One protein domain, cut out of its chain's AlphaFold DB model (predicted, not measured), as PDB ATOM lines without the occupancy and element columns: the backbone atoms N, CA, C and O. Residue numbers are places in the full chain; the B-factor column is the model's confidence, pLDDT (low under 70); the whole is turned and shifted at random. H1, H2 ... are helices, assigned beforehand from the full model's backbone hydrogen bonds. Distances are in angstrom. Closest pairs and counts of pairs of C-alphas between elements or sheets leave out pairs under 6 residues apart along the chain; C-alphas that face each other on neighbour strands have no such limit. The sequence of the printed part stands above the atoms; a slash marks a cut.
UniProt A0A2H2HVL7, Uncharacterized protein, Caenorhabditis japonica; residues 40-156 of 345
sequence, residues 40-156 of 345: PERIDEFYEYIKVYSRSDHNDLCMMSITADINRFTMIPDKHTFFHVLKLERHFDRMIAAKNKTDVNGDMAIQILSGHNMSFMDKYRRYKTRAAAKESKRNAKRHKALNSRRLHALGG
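What this domain is: This is residues 40 to 156 of the 345 residues of an uncharacterized protein of Caenorhabditis japonica (UniProt A0A2H2HVL7). One long helix, H5, reaches as an arm from a small body in which short H4 sits between H1, H2 and H3, and the first part of H3, residues 79 to 86, meets the arm near its base at residues 124 to 128. Residues 132 to 147 and 149 to 155 stick out. The printed part has 117 residues with five named helices, H1 to H5 in chain order, and no named strand; its class is all helix, with 93 residues in the named helices, and the whole is loose, with a radius of gyration of the C-alphas of 18.5 A and spans of 64 by 33 by 23 A.

Where its parts are: H5, residues 118 to 153, is 51.5 A long and ends at C-alpha 153 (75.266, 19.420, 53.072). H3 is residues 79 to 98, 29.0 A; H2, 57 to 75, 27.4 A; H4, 106 to 113, 10.7 A. H1, 40 to 49, 14.5 A, begins at C-alpha 40 (23.366, 32.310, 27.864).

How they stand to each other: H5 touches H3 with residues 124 to 128 alone, about perpendicular at 76 degrees; the closest C-alphas, of Phe 82 and Tyr 124, are 6.1 A apart. H4 touches H3 at a steep tilt of 66 degrees, closest C-alphas Glu 89 and Gly 106, 4.7 A. Every helix has each O i to N i+4 pair within hydrogen-bond range.

The domain as a whole: The farthest C-alphas, of Glu 41 and Gly 155, are 64.0 A apart. The printed part has no cut and no long link; pLDDT is under 70 at residues 155 to 156.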
ATOM      1  N   PRO A  40      24.041  32.537  26.583       82.06
ATOM      2  CA  PRO A  40      23.366  32.310  27.864       82.06
ATOM      3  C   PRO A  40      23.032  30.827  28.079       82.06
ATOM      4  O   PRO A  40      23.175  30.322  29.187       82.06
ATOM      5  N   GLU A  41      22.731  30.099  27.000       85.44
ATOM      6  CA  GLU A  41      22.483  28.648  27.020       85.44
ATOM      7  C   GLU A  41      23.673  27.866  27.607       85.44
ATOM      8  O   GLU A  41      23.491  26.902  28.345       85.44
ATOM      9  N   ARG A  42      24.909  28.301  27.326       85.75
ATOM     10  CA  ARG A  42      26.120  27.639  27.844       85.75
ATOM     11  C   ARG A  42      26.339  27.905  29.323       85.75
ATOM     12  O   ARG A  42      27.002  27.128  29.996       85.75
ATOM     13  N   ILE A  43      25.825  29.020  29.825       87.06
ATOM     14  CA  ILE A  43      25.954  29.392  31.233       87.06
ATOM     15  C   ILE A  43      24.951  28.609  32.060       87.06
ATOM     16  O   ILE A  43      25.299  28.125  33.134       87.06
ATOM     17  N   ASP A  44      23.743  28.422  31.533       88.44
ATOM     18  CA  ASP A  44      22.767  27.506  32.115       88.44
ATOM     19  C   ASP A  44      23.350  26.095  32.244       88.44
ATOM     20  O   ASP A  44      23.363  25.537  33.343       88.44
ATOM     21  N   GLU A  45      23.934  25.573  31.161       88.19
ATOM     22  CA  GLU A  45      24.632  24.284  31.164       88.19
ATOM     23  C   GLU A  45      25.805  24.276  32.161       88.19
ATOM     24  O   GLU A  45      25.968  23.348  32.956       88.19
ATOM     25  N   PHE A  46      26.599  25.347  32.198       89.38
ATOM     26  CA  PHE A  46      27.705  25.476  33.139       89.38
ATOM     27  C   PHE A  46      27.231  25.383  34.592       89.38
ATOM     28  O   PHE A  46      27.847  24.666  35.371       89.38
ATOM     29  N   TYR A  47      26.141  26.044  34.981       89.75
ATOM     30  CA  TYR A  47      25.622  25.942  36.350       89.75
ATOM     31  C   TYR A  47      24.988  24.585  36.658       89.75
ATOM     32  O   TYR A  47      25.025  24.138  37.810       89.75
ATOM     33  N   GLU A  48      24.413  23.928  35.652       87.75
ATOM     34  CA  GLU A  48      23.838  22.594  35.790       87.75
ATOM     35  C   GLU A  48      24.917  21.554  36.120       87.75
ATOM     36  O   GLU A  48      24.764  20.781  37.075       87.75
ATOM     37  N   TYR A  49      26.038  21.584  35.394       83.19
ATOM     38  CA  TYR A  49      27.151  20.654  35.588       83.19
ATOM     39  C   TYR A  49      28.109  21.116  36.692       83.19
ATOM     40  O   TYR A  49      28.429  20.375  37.625       83.19
ATOM     41  N   ILE A  50      28.539  22.375  36.647       81.94
ATOM     42  CA  ILE A  50      29.491  22.981  37.581       81.94
ATOM     43  C   ILE A  50      28.701  23.767  38.615       81.94
ATOM     44  O   ILE A  50      28.654  24.995  38.662       81.94
ATOM     45  N   LYS A  51      28.117  23.006  39.540       82.69
ATOM     46  CA  LYS A  51      27.365  23.494  40.708       82.69
ATOM     47  C   LYS A  51      28.273  24.156  41.764       82.69
ATOM     48  O   LYS A  51      28.127  23.912  42.967       82.69
ATOM     49  N   VAL A  52      29.298  24.885  41.338       80.38
ATOM     50  CA  VAL A  52      30.331  25.471  42.197       80.38
ATOM     51  C   VAL A  52      30.094  26.954  42.415       80.38
ATOM     52  O   VAL A  52      30.281  27.432  43.530       80.38
ATOM     53  N   TYR A  53      29.581  27.656  41.415       81.19
ATOM     54  CA  TYR A  53      29.203  29.057  41.542       81.19
ATOM     55  C   TYR A  53      27.734  29.174  41.951       81.19
ATOM     56  O   TYR A  53      26.892  28.390  41.519       81.19
ATOM     57  N   SER A  54      27.426  30.135  42.824       85.19
ATOM     58  CA  SER A  54      26.043  30.545  43.064       85.19
ATOM     59  C   SER A  54      25.574  31.388  41.886       85.19
ATOM     60  O   SER A  54      26.279  32.315  41.478       85.19
ATOM     61  N   ARG A  55      24.386  31.089  41.363       85.94
ATOM     62  CA  ARG A  55      23.793  31.868  40.278       85.94
ATOM     63  C   ARG A  55      23.493  33.285  40.770       85.94
ATOM     64  O   ARG A  55      22.846  33.456  41.802       85.94
ATOM     65  N   SER A  56      24.036  34.280  40.078       88.25
ATOM     66  CA  SER A  56      23.871  35.702  40.392       88.25
ATOM     67  C   SER A  56      24.198  36.521  39.152       88.25
ATOM     68  O   SER A  56      25.077  36.115  38.394       88.25
ATOM     69  N   ASP A  57      23.578  37.688  38.993       86.69
ATOM     70  CA  ASP A  57      23.762  38.540  37.809       86.69
ATOM     71  C   ASP A  57      25.242  38.852  37.525       86.69
ATOM     72  O   ASP A  57      25.677  38.862  36.377       86.69
ATOM     73  N   HIS A  58      26.045  39.048  38.575       86.69
ATOM     74  CA  HIS A  58      27.478  39.307  38.440       86.69
ATOM     75  C   HIS A  58      28.255  38.091  37.910       86.69
ATOM     76  O   HIS A  58      29.062  38.223  36.990       86.69
ATOM     77  N   ASN A  59      28.001  36.901  38.461       87.12
ATOM     78  CA  ASN A  59      28.659  35.676  38.004       87.12
ATOM     79  C   ASN A  59      28.210  35.298  36.589       87.12
ATOM     80  O   ASN A  59      29.031  34.843  35.798       87.12
ATOM     81  N   ASP A  60      26.940  35.531  36.256       87.50
ATOM     82  CA  ASP A  60      26.396  35.282  34.922       87.50
ATOM     83  C   ASP A  60      27.110  36.173  33.897       87.50
ATOM     84  O   ASP A  60      27.627  35.664  32.906       87.50
ATOM     85  N   LEU A  61      27.263  37.473  34.178       87.25
ATOM     86  CA  LEU A  61      28.030  38.393  33.329       87.25
ATOM     87  C   LEU A  61      29.501  37.983  33.188       87.25
ATOM     88  O   LEU A  61      30.053  38.041  32.088       87.25
ATOM     89  N   CYS A  62      30.136  37.537  34.273       88.25
ATOM     90  CA  CYS A  62      31.514  37.061  34.216       88.25
ATOM     91  C   CYS A  62      31.642  35.810  33.330       88.25
ATOM     92  O   CYS A  62      32.487  35.768  32.436       88.25
ATOM     93  N   MET A  63      30.766  34.817  33.507       89.62
ATOM     94  CA  MET A  63      30.768  33.605  32.683       89.62
ATOM     95  C   MET A  63      30.397  33.904  31.224       89.62
ATOM     96  O   MET A  63      30.947  33.268  30.323       89.62
ATOM     97  N   MET A  64      29.537  34.897  30.963       87.56
ATOM     98  CA  MET A  64      29.261  35.414  29.612       87.56
ATOM     99  C   MET A  64      30.523  35.984  28.973       87.56
ATOM    100  O   MET A  64      30.862  35.587  27.858       87.56
ATOM    101  N   SER A  65      31.246  36.843  29.695       88.44
ATOM    102  CA  SER A  65      32.505  37.431  29.225       88.44
ATOM    103  C   SER A  65      33.542  36.353  28.921       88.44
ATOM    104  O   SER A  65      34.090  36.309  27.824       88.44
ATOM    105  N   ILE A  66      33.741  35.411  29.846       89.00
ATOM    106  CA  ILE A  66      34.668  34.287  29.665       89.00
ATOM    107  C   ILE A  66      34.270  33.441  28.446       89.00
ATOM    108  O   ILE A  66      35.122  33.031  27.659       89.00
ATOM    109  N   THR A  67      32.975  33.180  28.265       89.31
ATOM    110  CA  THR A  67      32.457  32.438  27.106       89.31
ATOM    111  C   THR A  67      32.747  33.176  25.798       89.31
ATOM    112  O   THR A  67      33.122  32.546  24.808       89.31
ATOM    113  N   ALA A  68      32.579  34.499  25.778       85.56
ATOM    114  CA  ALA A  68      32.889  35.329  24.621       85.56
ATOM    115  C   ALA A  68      34.388  35.295  24.288       85.56
ATOM    116  O   ALA A  68      34.759  35.052  23.137       85.56
ATOM    117  N   ASP A  69      35.246  35.426  25.301       86.75
ATOM    118  CA  ASP A  69      36.697  35.351  25.139       86.75
ATOM    119  C   ASP A  69      37.126  33.986  24.599       86.75
ATOM    120  O   ASP A  69      37.835  33.912  23.596       86.75
ATOM    121  N   ILE A  70      36.622  32.890  25.175       87.62
ATOM    122  CA  ILE A  70      36.900  31.533  24.681       87.62
ATOM    123  C   ILE A  70      36.429  31.368  23.232       87.62
ATOM    124  O   ILE A  70      37.146  30.790  22.416       87.62
ATOM    125  N   ASN A  71      35.264  31.901  22.860       84.00
ATOM    126  CA  ASN A  71      34.810  31.857  21.470       84.00
ATOM    127  C   ASN A  71      35.741  32.632  20.537       84.00
ATOM    128  O   ASN A  71      36.106  32.117  19.478       84.00
ATOM    129  N   ARG A  72      36.183  33.826  20.937       83.44
ATOM    130  CA  ARG A  72      37.155  34.622  20.180       83.44
ATOM    131  C   ARG A  72      38.470  33.860  20.007       83.44
ATOM    132  O   ARG A  72      39.009  33.784  18.903       83.44
ATOM    133  N   PHE A  73      38.925  33.208  21.070       82.88
ATOM    134  CA  PHE A  73      40.097  32.340  21.090       82.88
ATOM    135  C   PHE A  73      39.969  31.119  20.183       82.88
ATOM    136  O   PHE A  73      40.963  30.674  19.610       82.88
ATOM    137  N   THR A  74      38.761  30.582  20.002       79.12
ATOM    138  CA  THR A  74      38.555  29.469  19.068       79.12
ATOM    139  C   THR A  74      38.739  29.874  17.606       79.12
ATOM    140  O   THR A  74      39.106  29.023  16.795       79.12
ATOM    141  N   MET A  75      38.534  31.153  17.267       78.94
ATOM    142  CA  MET A  75      38.712  31.650  15.899       78.94
ATOM    143  C   MET A  75      40.192  31.798  15.533       78.94
ATOM    144  O   MET A  75      40.583  31.444  14.423       78.94
ATOM    145  N   ILE A  76      41.011  32.302  16.462       80.75
ATOM    146  CA  ILE A  76      42.450  32.525  16.263       80.75
ATOM    147  C   ILE A  76      43.194  32.029  17.515       80.75
ATOM    148  O   ILE A  76      43.422  32.794  18.454       80.75
ATOM    149  N   PRO A  77      43.504  30.722  17.588       81.94
ATOM    150  CA  PRO A  77      44.117  30.144  18.775       81.94
ATOM    151  C   PRO A  77      45.634  30.366  18.810       81.94
ATOM    152  O   PRO A  77      46.367  29.768  18.021       81.94
ATOM    153  N   ASP A  78      46.101  31.115  19.810       87.50
ATOM    154  CA  ASP A  78      47.524  31.370  20.065       87.50
ATOM    155  C   ASP A  78      48.063  30.619  21.295       87.50
ATOM    156  O   ASP A  78      47.325  30.177  22.181       87.50
ATOM    157  N   LYS A  79      49.396  30.507  21.402       87.56
ATOM    158  CA  LYS A  79      50.059  29.904  22.580       87.56
ATOM    159  C   LYS A  79      49.688  30.637  23.879       87.56
ATOM    160  O   LYS A  79      49.426  29.993  24.892       87.56
ATOM    161  N   HIS A  80      49.654  31.970  23.838       87.88
ATOM    162  CA  HIS A  80      49.291  32.821  24.975       87.88
ATOM    163  C   HIS A  80      47.838  32.592  25.408       87.88
ATOM    164  O   HIS A  80      47.531  32.423  26.585       87.88
ATOM    165  N   THR A  81      46.950  32.467  24.433       88.56
ATOM    166  CA  THR A  81      45.545  32.150  24.643       88.56
ATOM    167  C   THR A  81      45.350  30.825  25.375       88.56
ATOM    168  O   THR A  81      44.657  30.767  26.390       88.56
ATOM    169  N   PHE A  82      46.025  29.757  24.938       92.25
ATOM    170  CA  PHE A  82      45.948  28.472  25.637       92.25
ATOM    171  C   PHE A  82      46.508  28.526  27.062       92.25
ATOM    172  O   PHE A  82      46.037  27.795  27.932       92.25
ATOM    173  N   PHE A  83      47.483  29.395  27.329       91.75
ATOM    174  CA  PHE A  83      47.973  29.629  28.683       91.75
ATOM    175  C   PHE A  83      46.908  30.266  29.587       91.75
ATOM    176  O   PHE A  83      46.738  29.813  30.720       91.75
ATOM    177  N   HIS A  84      46.152  31.251  29.096       90.75
ATOM    178  CA  HIS A  84      45.030  31.832  29.845       90.75
ATOM    179  C   HIS A  84      43.915  30.823  30.098       90.75
ATOM    180  O   HIS A  84      43.432  30.713  31.224       90.75
ATOM    181  N   VAL A  85      43.569  30.023  29.090       92.88
ATOM    182  CA  VAL A  85      42.567  28.957  29.232       92.88
ATOM    183  C   VAL A  85      43.031  27.913  30.255       92.88
ATOM    184  O   VAL A  85      42.242  27.486  31.089       92.88
ATOM    185  N   LEU A  86      44.327  27.581  30.287       94.38
ATOM    186  CA  LEU A  86      44.896  26.679  31.294       94.38
ATOM    187  C   LEU A  86      44.878  27.271  32.710       94.38
ATOM    188  O   LEU A  86      44.645  26.547  33.678       94.38
ATOM    189  N   LYS A  87      45.112  28.580  32.860       93.62
ATOM    190  CA  LYS A  87      44.947  29.271  34.151       93.62
ATOM    191  C   LYS A  87      43.499  29.209  34.628       93.62
ATOM    192  O   LYS A  87      43.269  28.929  35.804       93.62
ATOM    193  N   LEU A  88      42.555  29.445  33.720       92.50
ATOM    194  CA  LEU A  88      41.128  29.379  33.994       92.50
ATOM    195  C   LEU A  88      40.699  27.956  34.383       92.50
ATOM    196  O   LEU A  88      40.013  27.780  35.386       92.50
ATOM    197  N   GLU A  89      41.177  26.934  33.672       94.19
ATOM    198  CA  GLU A  89      40.931  25.532  34.026       94.19
ATOM    199  C   GLU A  89      41.409  25.225  35.454       94.19
ATOM    200  O   GLU A  89      40.638  24.747  36.283       94.19
ATOM    201  N   ARG A  90      42.654  25.606  35.784       93.56
ATOM    202  CA  ARG A  90      43.217  25.437  37.135       93.56
ATOM    203  C   ARG A  90      42.433  26.202  38.204       93.56
ATOM    204  O   ARG A  90      42.488  25.828  39.375       93.56
ATOM    205  N   HIS A  91      41.780  27.307  37.848       91.88
ATOM    206  CA  HIS A  91      40.903  28.037  38.760       91.88
ATOM    207  C   HIS A  91      39.617  27.244  39.028       91.88
ATOM    208  O   HIS A  91      39.248  27.068  40.190       91.88
ATOM    209  N   PHE A  92      38.992  26.687  37.987       91.00
ATOM    210  CA  PHE A  92      37.836  25.806  38.151       91.00
ATOM    211  C   PHE A  92      38.166  24.562  38.974       91.00
ATOM    212  O   PHE A  92      37.433  24.272  39.915       91.00
ATOM    213  N   ASP A  93      39.294  23.899  38.714       91.75
ATOM    214  CA  ASP A  93      39.734  22.735  39.496       91.75
ATOM    215  C   ASP A  93      39.866  23.062  40.989       91.75
ATOM    216  O   ASP A  93      39.388  22.311  41.838       91.75
ATOM    217  N   ARG A  94      40.457  24.215  41.335       90.62
ATOM    218  CA  ARG A  94      40.577  24.660  42.735       90.62
ATOM    219  C   ARG A  94      39.217  24.887  43.385       90.62
ATOM    220  O   ARG A  94      39.006  24.486  44.528       90.62
ATOM    221  N   MET A  95      38.304  25.528  42.664       87.94
ATOM    222  CA  MET A  95      36.960  25.815  43.158       87.94
ATOM    223  C   MET A  95      36.133  24.534  43.331       87.94
ATOM    224  O   MET A  95      35.388  24.401  44.303       87.94
ATOM    225  N   ILE A  96      36.288  23.572  42.421       89.50
ATOM    226  CA  ILE A  96      35.650  22.256  42.499       89.50
ATOM    227  C   ILE A  96      36.198  21.461  43.692       89.50
ATOM    228  O   ILE A  96      35.412  20.959  44.503       89.50
ATOM    229  N   ALA A  97      37.524  21.425  43.852       87.19
ATOM    230  CA  ALA A  97      38.188  20.769  44.974       87.19
ATOM    231  C   ALA A  97      37.739  21.352  46.323       87.19
ATOM    232  O   ALA A  97      37.434  20.601  47.244       87.19
ATOM    233  N   ALA A  98      37.593  22.679  46.426       85.88
ATOM    234  CA  ALA A  98      37.125  23.340  47.645       85.88
ATOM    235  C   ALA A  98      35.697  22.936  48.065       85.88
ATOM    236  O   ALA A  98      35.354  23.019  49.242       85.88
ATOM    237  N   LYS A  99      34.856  22.496  47.120       83.31
ATOM    238  CA  LYS A  99      33.489  22.021  47.394       83.31
ATOM    239  C   LYS A  99      33.371  20.499  47.503       83.31
ATOM    240  O   LYS A  99      32.246  20.010  47.604       83.31
ATOM    241  N   ASN A 100      34.489  19.767  47.493       80.00
ATOM    242  CA  ASN A 100      34.543  18.302  47.566       80.00
ATOM    243  C   ASN A 100      33.659  17.599  46.520       80.00
ATOM    244  O   ASN A 100      33.021  16.589  46.813       80.00
ATOM    245  N   LYS A 101      33.592  18.139  45.298       75.06
ATOM    246  CA  LYS A 101      32.898  17.479  44.183       75.06
ATOM    247  C   LYS A 101      33.917  16.701  43.366       75.06
ATOM    248  O   LYS A 101      34.808  17.304  42.784       75.06
ATOM    249  N   THR A 102      33.795  15.380  43.344       72.44
ATOM    250  CA  THR A 102      34.738  14.481  42.654       72.44
ATOM    251  C   THR A 102      34.361  14.198  41.205       72.44
ATOM    252  O   THR A 102      35.201  13.749  40.435       72.44
ATOM    253  N   ASP A 103      33.111  14.469  40.828       80.56
ATOM    254  CA  ASP A 103      32.548  13.987  39.560       80.56
ATOM    255  C   ASP A 103      32.712  14.991  38.409       80.56
ATOM    256  O   ASP A 103      32.297  14.734  37.281       80.56
ATOM    257  N   VAL A 104      33.291  16.161  38.688       84.31
ATOM    258  CA  VAL A 104      33.398  17.274  37.740       84.31
ATOM    259  C   VAL A 104      34.828  17.793  37.749       84.31
ATOM    260  O   VAL A 104      35.414  17.951  38.810       84.31
ATOM    261  N   ASN A 105      35.368  18.099  36.569       89.50
ATOM    262  CA  ASN A 105      36.719  18.640  36.402       89.50
ATOM    263  C   ASN A 105      36.683  19.980  35.659       89.50
ATOM    264  O   ASN A 105      35.744  20.264  34.910       89.50
ATOM    265  N   GLY A 106      37.742  20.773  35.795       89.38
ATOM    266  CA  GLY A 106      37.935  22.020  35.062       89.38
ATOM    267  C   GLY A 106      37.940  21.837  33.542       89.38
ATOM    268  O   GLY A 106      37.412  22.693  32.841       89.38
ATOM    269  N   ASP A 107      38.438  20.715  33.004       92.00
ATOM    270  CA  ASP A 107      38.381  20.437  31.551       92.00
ATOM    271  C   ASP A 107      36.933  20.441  31.025       92.00
ATOM    272  O   ASP A 107      36.665  20.992  29.957       92.00
ATOM    273  N   MET A 108      35.985  19.914  31.814       90.69
ATOM    274  CA  MET A 108      34.554  19.931  31.479       90.69
ATOM    275  C   MET A 108      34.007  21.363  31.454       90.69
ATOM    276  O   MET A 108      33.211  21.715  30.588       90.69
ATOM    277  N   ALA A 109      34.485  22.220  32.359       91.06
ATOM    278  CA  ALA A 109      34.136  23.638  32.388       91.06
ATOM    279  C   ALA A 109      34.518  24.344  31.095       91.06
ATOM    280  O   ALA A 109      33.697  25.016  30.474       91.06
ATOM    281  N   ILE A 110      35.761  24.149  30.663       92.56
ATOM    282  CA  ILE A 110      36.263  24.735  29.422       92.56
ATOM    283  C   ILE A 110      35.516  24.158  28.214       92.56
ATOM    284  O   ILE A 110      35.202  24.889  27.272       92.56
ATOM    285  N   GLN A 111      35.167  22.870  28.245       92.25
ATOM    286  CA  GLN A 111      34.389  22.231  27.187       92.25
ATOM    287  C   GLN A 111      32.989  22.848  27.032       92.25
ATOM    288  O   GLN A 111      32.603  23.182  25.911       92.25
ATOM    289  N   ILE A 112      32.270  23.073  28.134       90.50
ATOM    290  CA  ILE A 112      30.946  23.714  28.120       90.50
ATOM    291  C   ILE A 112      31.058  25.170  27.648       90.50
ATOM    292  O   ILE A 112      30.369  25.587  26.715       90.50
ATOM    293  N   LEU A 113      31.988  25.943  28.222       89.19
ATOM    294  CA  LEU A 113      32.157  27.362  27.884       89.19
ATOM    295  C   LEU A 113      32.595  27.561  26.421       89.19
ATOM    296  O   LEU A 113      32.126  28.478  25.746       89.19
ATOM    297  N   SER A 114      33.406  26.653  25.871       88.06
ATOM    298  CA  SER A 114      33.763  26.650  24.443       88.06
ATOM    299  C   SER A 114      32.628  26.201  23.513       88.06
ATOM    300  O   SER A 114      32.778  26.249  22.291       88.06
ATOM    301  N   GLY A 115      31.479  25.788  24.059       86.38
ATOM    302  CA  GLY A 115      30.346  25.289  23.288       86.38
ATOM    303  C   GLY A 115      30.653  23.983  22.578       86.38
ATOM    304  O   GLY A 115      30.244  23.809  21.433       86.38
ATOM    305  N   HIS A 116      31.413  23.101  23.227       86.31
ATOM    306  CA  HIS A 116      31.785  21.800  22.682       86.31
ATOM    307  C   HIS A 116      32.575  21.883  21.364       86.31
ATOM    308  O   HIS A 116      32.513  20.979  20.530       86.31
ATOM    309  N   ASN A 117      33.359  22.948  21.163       87.12
ATOM    310  CA  ASN A 117      34.212  23.077  19.985       87.12
ATOM    311  C   ASN A 117      35.402  22.102  20.061       87.12
ATOM    312  O   ASN A 117      36.458  22.417  20.612       87.12
ATOM    313  N   MET A 118      35.237  20.911  19.480       87.75
ATOM    314  CA  MET A 118      36.240  19.839  19.532       87.75
ATOM    315  C   MET A 118      37.564  20.221  18.868       87.75
ATOM    316  O   MET A 118      38.621  19.880  19.386       87.75
ATOM    317  N   SER A 119      37.537  21.016  17.793       88.75
ATOM    318  CA  SER A 119      38.768  21.469  17.131       88.75
ATOM    319  C   SER A 119      39.632  22.333  18.056       88.75
ATOM    320  O   SER A 119      40.855  22.170  18.119       88.75
ATOM    321  N   PHE A 120      38.999  23.240  18.803       90.31
ATOM    322  CA  PHE A 120      39.679  24.040  19.816       90.31
ATOM    323  C   PHE A 120      40.154  23.172  20.987       90.31
ATOM    324  O   PHE A 120      41.322  23.256  21.373       90.31
ATOM    325  N   MET A 121      39.282  22.301  21.506       92.69
ATOM    326  CA  MET A 121      39.597  21.432  22.642       92.69
ATOM    327  C   MET A 121      40.755  20.476  22.349       92.69
ATOM    328  O   MET A 121      41.610  20.283  23.208       92.69
ATOM    329  N   ASP A 122      40.865  19.935  21.137       93.31
ATOM    330  CA  ASP A 122      41.977  19.062  20.755       93.31
ATOM    331  C   ASP A 122      43.315  19.806  20.762       93.31
ATOM    332  O   ASP A 122      44.315  19.316  21.297       93.31
ATOM    333  N   LYS A 123      43.346  21.022  20.204       92.94
ATOM    334  CA  LYS A 123      44.545  21.874  20.228       92.94
ATOM    335  C   LYS A 123      44.913  22.256  21.661       92.94
ATOM    336  O   LYS A 123      46.087  22.169  22.033       92.94
ATOM    337  N   TYR A 124      43.915  22.617  22.464       94.12
ATOM    338  CA  TYR A 124      44.077  22.952  23.872       94.12
ATOM    339  C   TYR A 124      44.623  21.772  24.687       94.12
ATOM    340  O   TYR A 124      45.634  21.914  25.375       94.12
ATOM    341  N   ARG A 125      44.052  20.572  24.546       94.81
ATOM    342  CA  ARG A 125      44.519  19.356  25.230       94.81
ATOM    343  C   ARG A 125      45.947  18.993  24.829       94.81
ATOM    344  O   ARG A 125      46.772  18.706  25.694       94.81
ATOM    345  N   ARG A 126      46.305  19.109  23.542       94.44
ATOM    346  CA  ARG A 126      47.702  18.946  23.087       94.44
ATOM    347  C   ARG A 126      48.638  19.981  23.708       94.44
ATOM    348  O   ARG A 126      49.790  19.666  24.015       94.44
ATOM    349  N   TYR A 127      48.194  21.228  23.855       94.75
ATOM    350  CA  TYR A 127      48.958  22.252  24.562       94.75
ATOM    351  C   TYR A 127      49.138  21.882  26.041       94.75
ATOM    352  O   TYR A 127      50.272  21.866  26.519       94.75
ATOM    353  N   LYS A 128      48.062  21.496  26.732       94.62
ATOM    354  CA  LYS A 128      48.062  21.081  28.139       94.62
ATOM    355  C   LYS A 128      49.028  19.925  28.404       94.62
ATOM    356  O   LYS A 128      49.860  20.033  29.301       94.62
ATOM    357  N   THR A 129      49.003  18.869  27.589       94.69
ATOM    358  CA  THR A 129      49.936  17.736  27.718       94.69
ATOM    359  C   THR A 129      51.390  18.179  27.549       94.69
ATOM    360  O   THR A 129      52.256  17.803  28.339       94.69
ATOM    361  N   ARG A 130      51.675  19.036  26.560       93.69
ATOM    362  CA  ARG A 130      53.024  19.588  26.354       93.69
ATOM    363  C   ARG A 130      53.464  20.484  27.512       93.69
ATOM    364  O   ARG A 130      54.620  20.412  27.923       93.69
ATOM    365  N   ALA A 131      52.562  21.301  28.052       91.88
ATOM    366  CA  ALA A 131      52.827  22.154  29.205       91.88
ATOM    367  C   ALA A 131      53.137  21.317  30.458       91.88
ATOM    368  O   ALA A 131      54.154  21.555  31.106       91.88
ATOM    369  N   ALA A 132      52.343  20.278  30.732       92.00
ATOM    370  CA  ALA A 132      52.568  19.353  31.842       92.00
ATOM    371  C   ALA A 132      53.900  18.595  31.706       92.00
ATOM    372  O   ALA A 132      54.656  18.479  32.671       92.00
ATOM    373  N   ALA A 133      54.251  18.143  30.497       93.56
ATOM    374  CA  ALA A 133      55.539  17.503  30.237       93.56
ATOM    375  C   ALA A 133      56.724  18.463  30.466       93.56
ATOM    376  O   ALA A 133      57.739  18.071  31.046       93.56
ATOM    377  N   LYS A 134      56.601  19.733  30.048       92.69
ATOM    378  CA  LYS A 134      57.614  20.772  30.311       92.69
ATOM    379  C   LYS A 134      57.758  21.054  31.810       92.69
ATOM    380  O   LYS A 134      58.883  21.148  32.300       92.69
ATOM    381  N   GLU A 135      56.647  21.162  32.533       89.69
ATOM    382  CA  GLU A 135      56.627  21.393  33.982       89.69
ATOM    383  C   GLU A 135      57.246  20.216  34.750       89.69
ATOM    384  O   GLU A 135      58.127  20.423  35.584       89.69
ATOM    385  N   SER A 136      56.905  18.977  34.386       89.50
ATOM    386  CA  SER A 136      57.500  17.764  34.965       89.50
ATOM    387  C   SER A 136      59.020  17.711  34.771       89.50
ATOM    388  O   SER A 136      59.764  17.503  35.731       89.50
ATOM    389  N   LYS A 137      59.522  18.017  33.563       94.56
ATOM    390  CA  LYS A 137      60.970  18.099  33.298       94.56
ATOM    391  C   LYS A 137      61.660  19.170  34.154       94.56
ATOM    392  O   LYS A 137      62.759  18.932  34.655       94.56
ATOM    393  N   ARG A 138      61.036  20.341  34.340       92.31
ATOM    394  CA  ARG A 138      61.562  21.409  35.216       92.31
ATOM    395  C   ARG A 138      61.585  20.967  36.680       92.31
ATOM    396  O   ARG A 138      62.600  21.153  37.348       92.31
ATOM    397  N   ASN A 139      60.522  20.325  37.156       89.44
ATOM    398  CA  ASN A 139      60.435  19.828  38.527       89.44
ATOM    399  C   ASN A 139      61.447  18.711  38.798       89.44
ATOM    400  O   ASN A 139      62.114  18.752  39.826       89.44
ATOM    401  N   ALA A 140      61.658  17.783  37.861       91.62
ATOM    402  CA  ALA A 140      62.687  16.750  37.978       91.62
ATOM    403  C   ALA A 140      64.103  17.348  38.088       91.62
ATOM    404  O   ALA A 140      64.897  16.917  38.926       91.62
ATOM    405  N   LYS A 141      64.411  18.393  37.300       93.12
ATOM    406  CA  LYS A 141      65.681  19.132  37.412       93.12
ATOM    407  C   LYS A 141      65.828  19.808  38.778       93.12
ATOM    408  O   LYS A 141      66.876  19.668  39.404       93.12
ATOM    409  N   ARG A 142      64.778  20.484  39.265       90.00
ATOM    410  CA  ARG A 142      64.754  21.110  40.601       90.00
ATOM    411  C   ARG A 142      64.963  20.079  41.712       90.00
ATOM    412  O   ARG A 142      65.796  20.292  42.585       90.00
ATOM    413  N   HIS A 143      64.280  18.938  41.641       89.19
ATOM    414  CA  HIS A 143      64.424  17.857  42.617       89.19
ATOM    415  C   HIS A 143      65.835  17.265  42.622       89.19
ATOM    416  O   HIS A 143      66.402  17.034  43.690       89.19
ATOM    417  N   LYS A 144      66.429  17.061  41.440       91.56
ATOM    418  CA  LYS A 144      67.815  16.596  41.312       91.56
ATOM    419  C   LYS A 144      68.794  17.596  41.929       91.56
ATOM    420  O   LYS A 144      69.637  17.189  42.719       91.56
ATOM    421  N   ALA A 145      68.645  18.887  41.631       89.00
ATOM    422  CA  ALA A 145      69.483  19.939  42.204       89.00
ATOM    423  C   ALA A 145      69.359  20.012  43.737       89.00
ATOM    424  O   ALA A 145      70.365  20.104  44.440       89.00
ATOM    425  N   LEU A 146      68.138  19.904  44.265       88.25
ATOM    426  CA  LEU A 146      67.876  19.916  45.704       88.25
ATOM    427  C   LEU A 146      68.485  18.688  46.401       88.25
ATOM    428  O   LEU A 146      69.109  18.823  47.452       88.25
ATOM    429  N   ASN A 147      68.391  17.505  45.788       85.88
ATOM    430  CA  ASN A 147      69.043  16.296  46.296       85.88
ATOM    431  C   ASN A 147      70.576  16.400  46.258       85.88
ATOM    432  O   ASN A 147      71.226  16.014  47.226       85.88
ATOM    433  N   SER A 148      71.162  16.970  45.199       83.31
ATOM    434  CA  SER A 148      72.607  17.235  45.138       83.31
ATOM    435  C   SER A 148      73.065  18.188  46.249       83.31
ATOM    436  O   SER A 148      74.087  17.930  46.880       83.31
ATOM    437  N   ARG A 149      72.286  19.236  46.561       80.56
ATOM    438  CA  ARG A 149      72.566  20.133  47.698       80.56
ATOM    439  C   ARG A 149      72.462  19.420  49.044       80.56
ATOM    440  O   ARG A 149      73.343  19.593  49.876       80.56
ATOM    441  N   ARG A 150      71.437  18.584  49.253       82.75
ATOM    442  CA  ARG A 150      71.298  17.773  50.478       82.75
ATOM    443  C   ARG A 150      72.477  16.816  50.673       82.75
ATOM    444  O   ARG A 150      72.997  16.726  51.778       82.75
ATOM    445  N   LEU A 151      72.932  16.152  49.610       79.19
ATOM    446  CA  LEU A 151      74.108  15.272  49.650       79.19
ATOM    447  C   LEU A 151      75.394  16.038  49.979       79.19
ATOM    448  O   LEU A 151      76.208  15.559  50.765       79.19
ATOM    449  N   HIS A 152      75.564  17.238  49.422       75.75
ATOM    450  CA  HIS A 152      76.704  18.096  49.739       75.75
ATOM    451  C   HIS A 152      76.654  18.611  51.189       75.75
ATOM    452  O   HIS A 152      77.670  18.603  51.880       75.75
ATOM    453  N   ALA A 153      75.472  18.992  51.685       74.88
ATOM    454  CA  ALA A 153      75.266  19.420  53.072       74.88
ATOM    455  C   ALA A 153      75.506  18.290  54.094       74.88
ATOM    456  O   ALA A 153      75.939  18.553  55.210       74.88
ATOM    457  N   LEU A 154      75.285  17.031  53.702       73.12
ATOM    458  CA  LEU A 154      75.586  15.837  54.504       73.12
ATOM    459  C   LEU A 154      77.043  15.347  54.349       73.12
ATOM    460  O   LEU A 154      77.385  14.254  54.803       73.12
ATOM    461  N   GLY A 155      77.919  16.133  53.711       67.94
ATOM    462  CA  GLY A 155      79.339  15.802  53.562       67.94
ATOM    463  C   GLY A 155      79.612  14.622  52.626       67.94
ATOM    464  O   GLY A 155      80.589  13.903  52.818       67.94
ATOM    465  N   GLY A 156      78.742  14.372  51.642       59.38
ATOM    466  CA  GLY A 156      78.920  13.302  50.654       59.38
ATOM    467  C   GLY A 156      78.709  11.883  51.194       59.38
ATOM    468  O   GLY A 156      78.776  10.927  50.420       59.38
TER     469      GLY A 156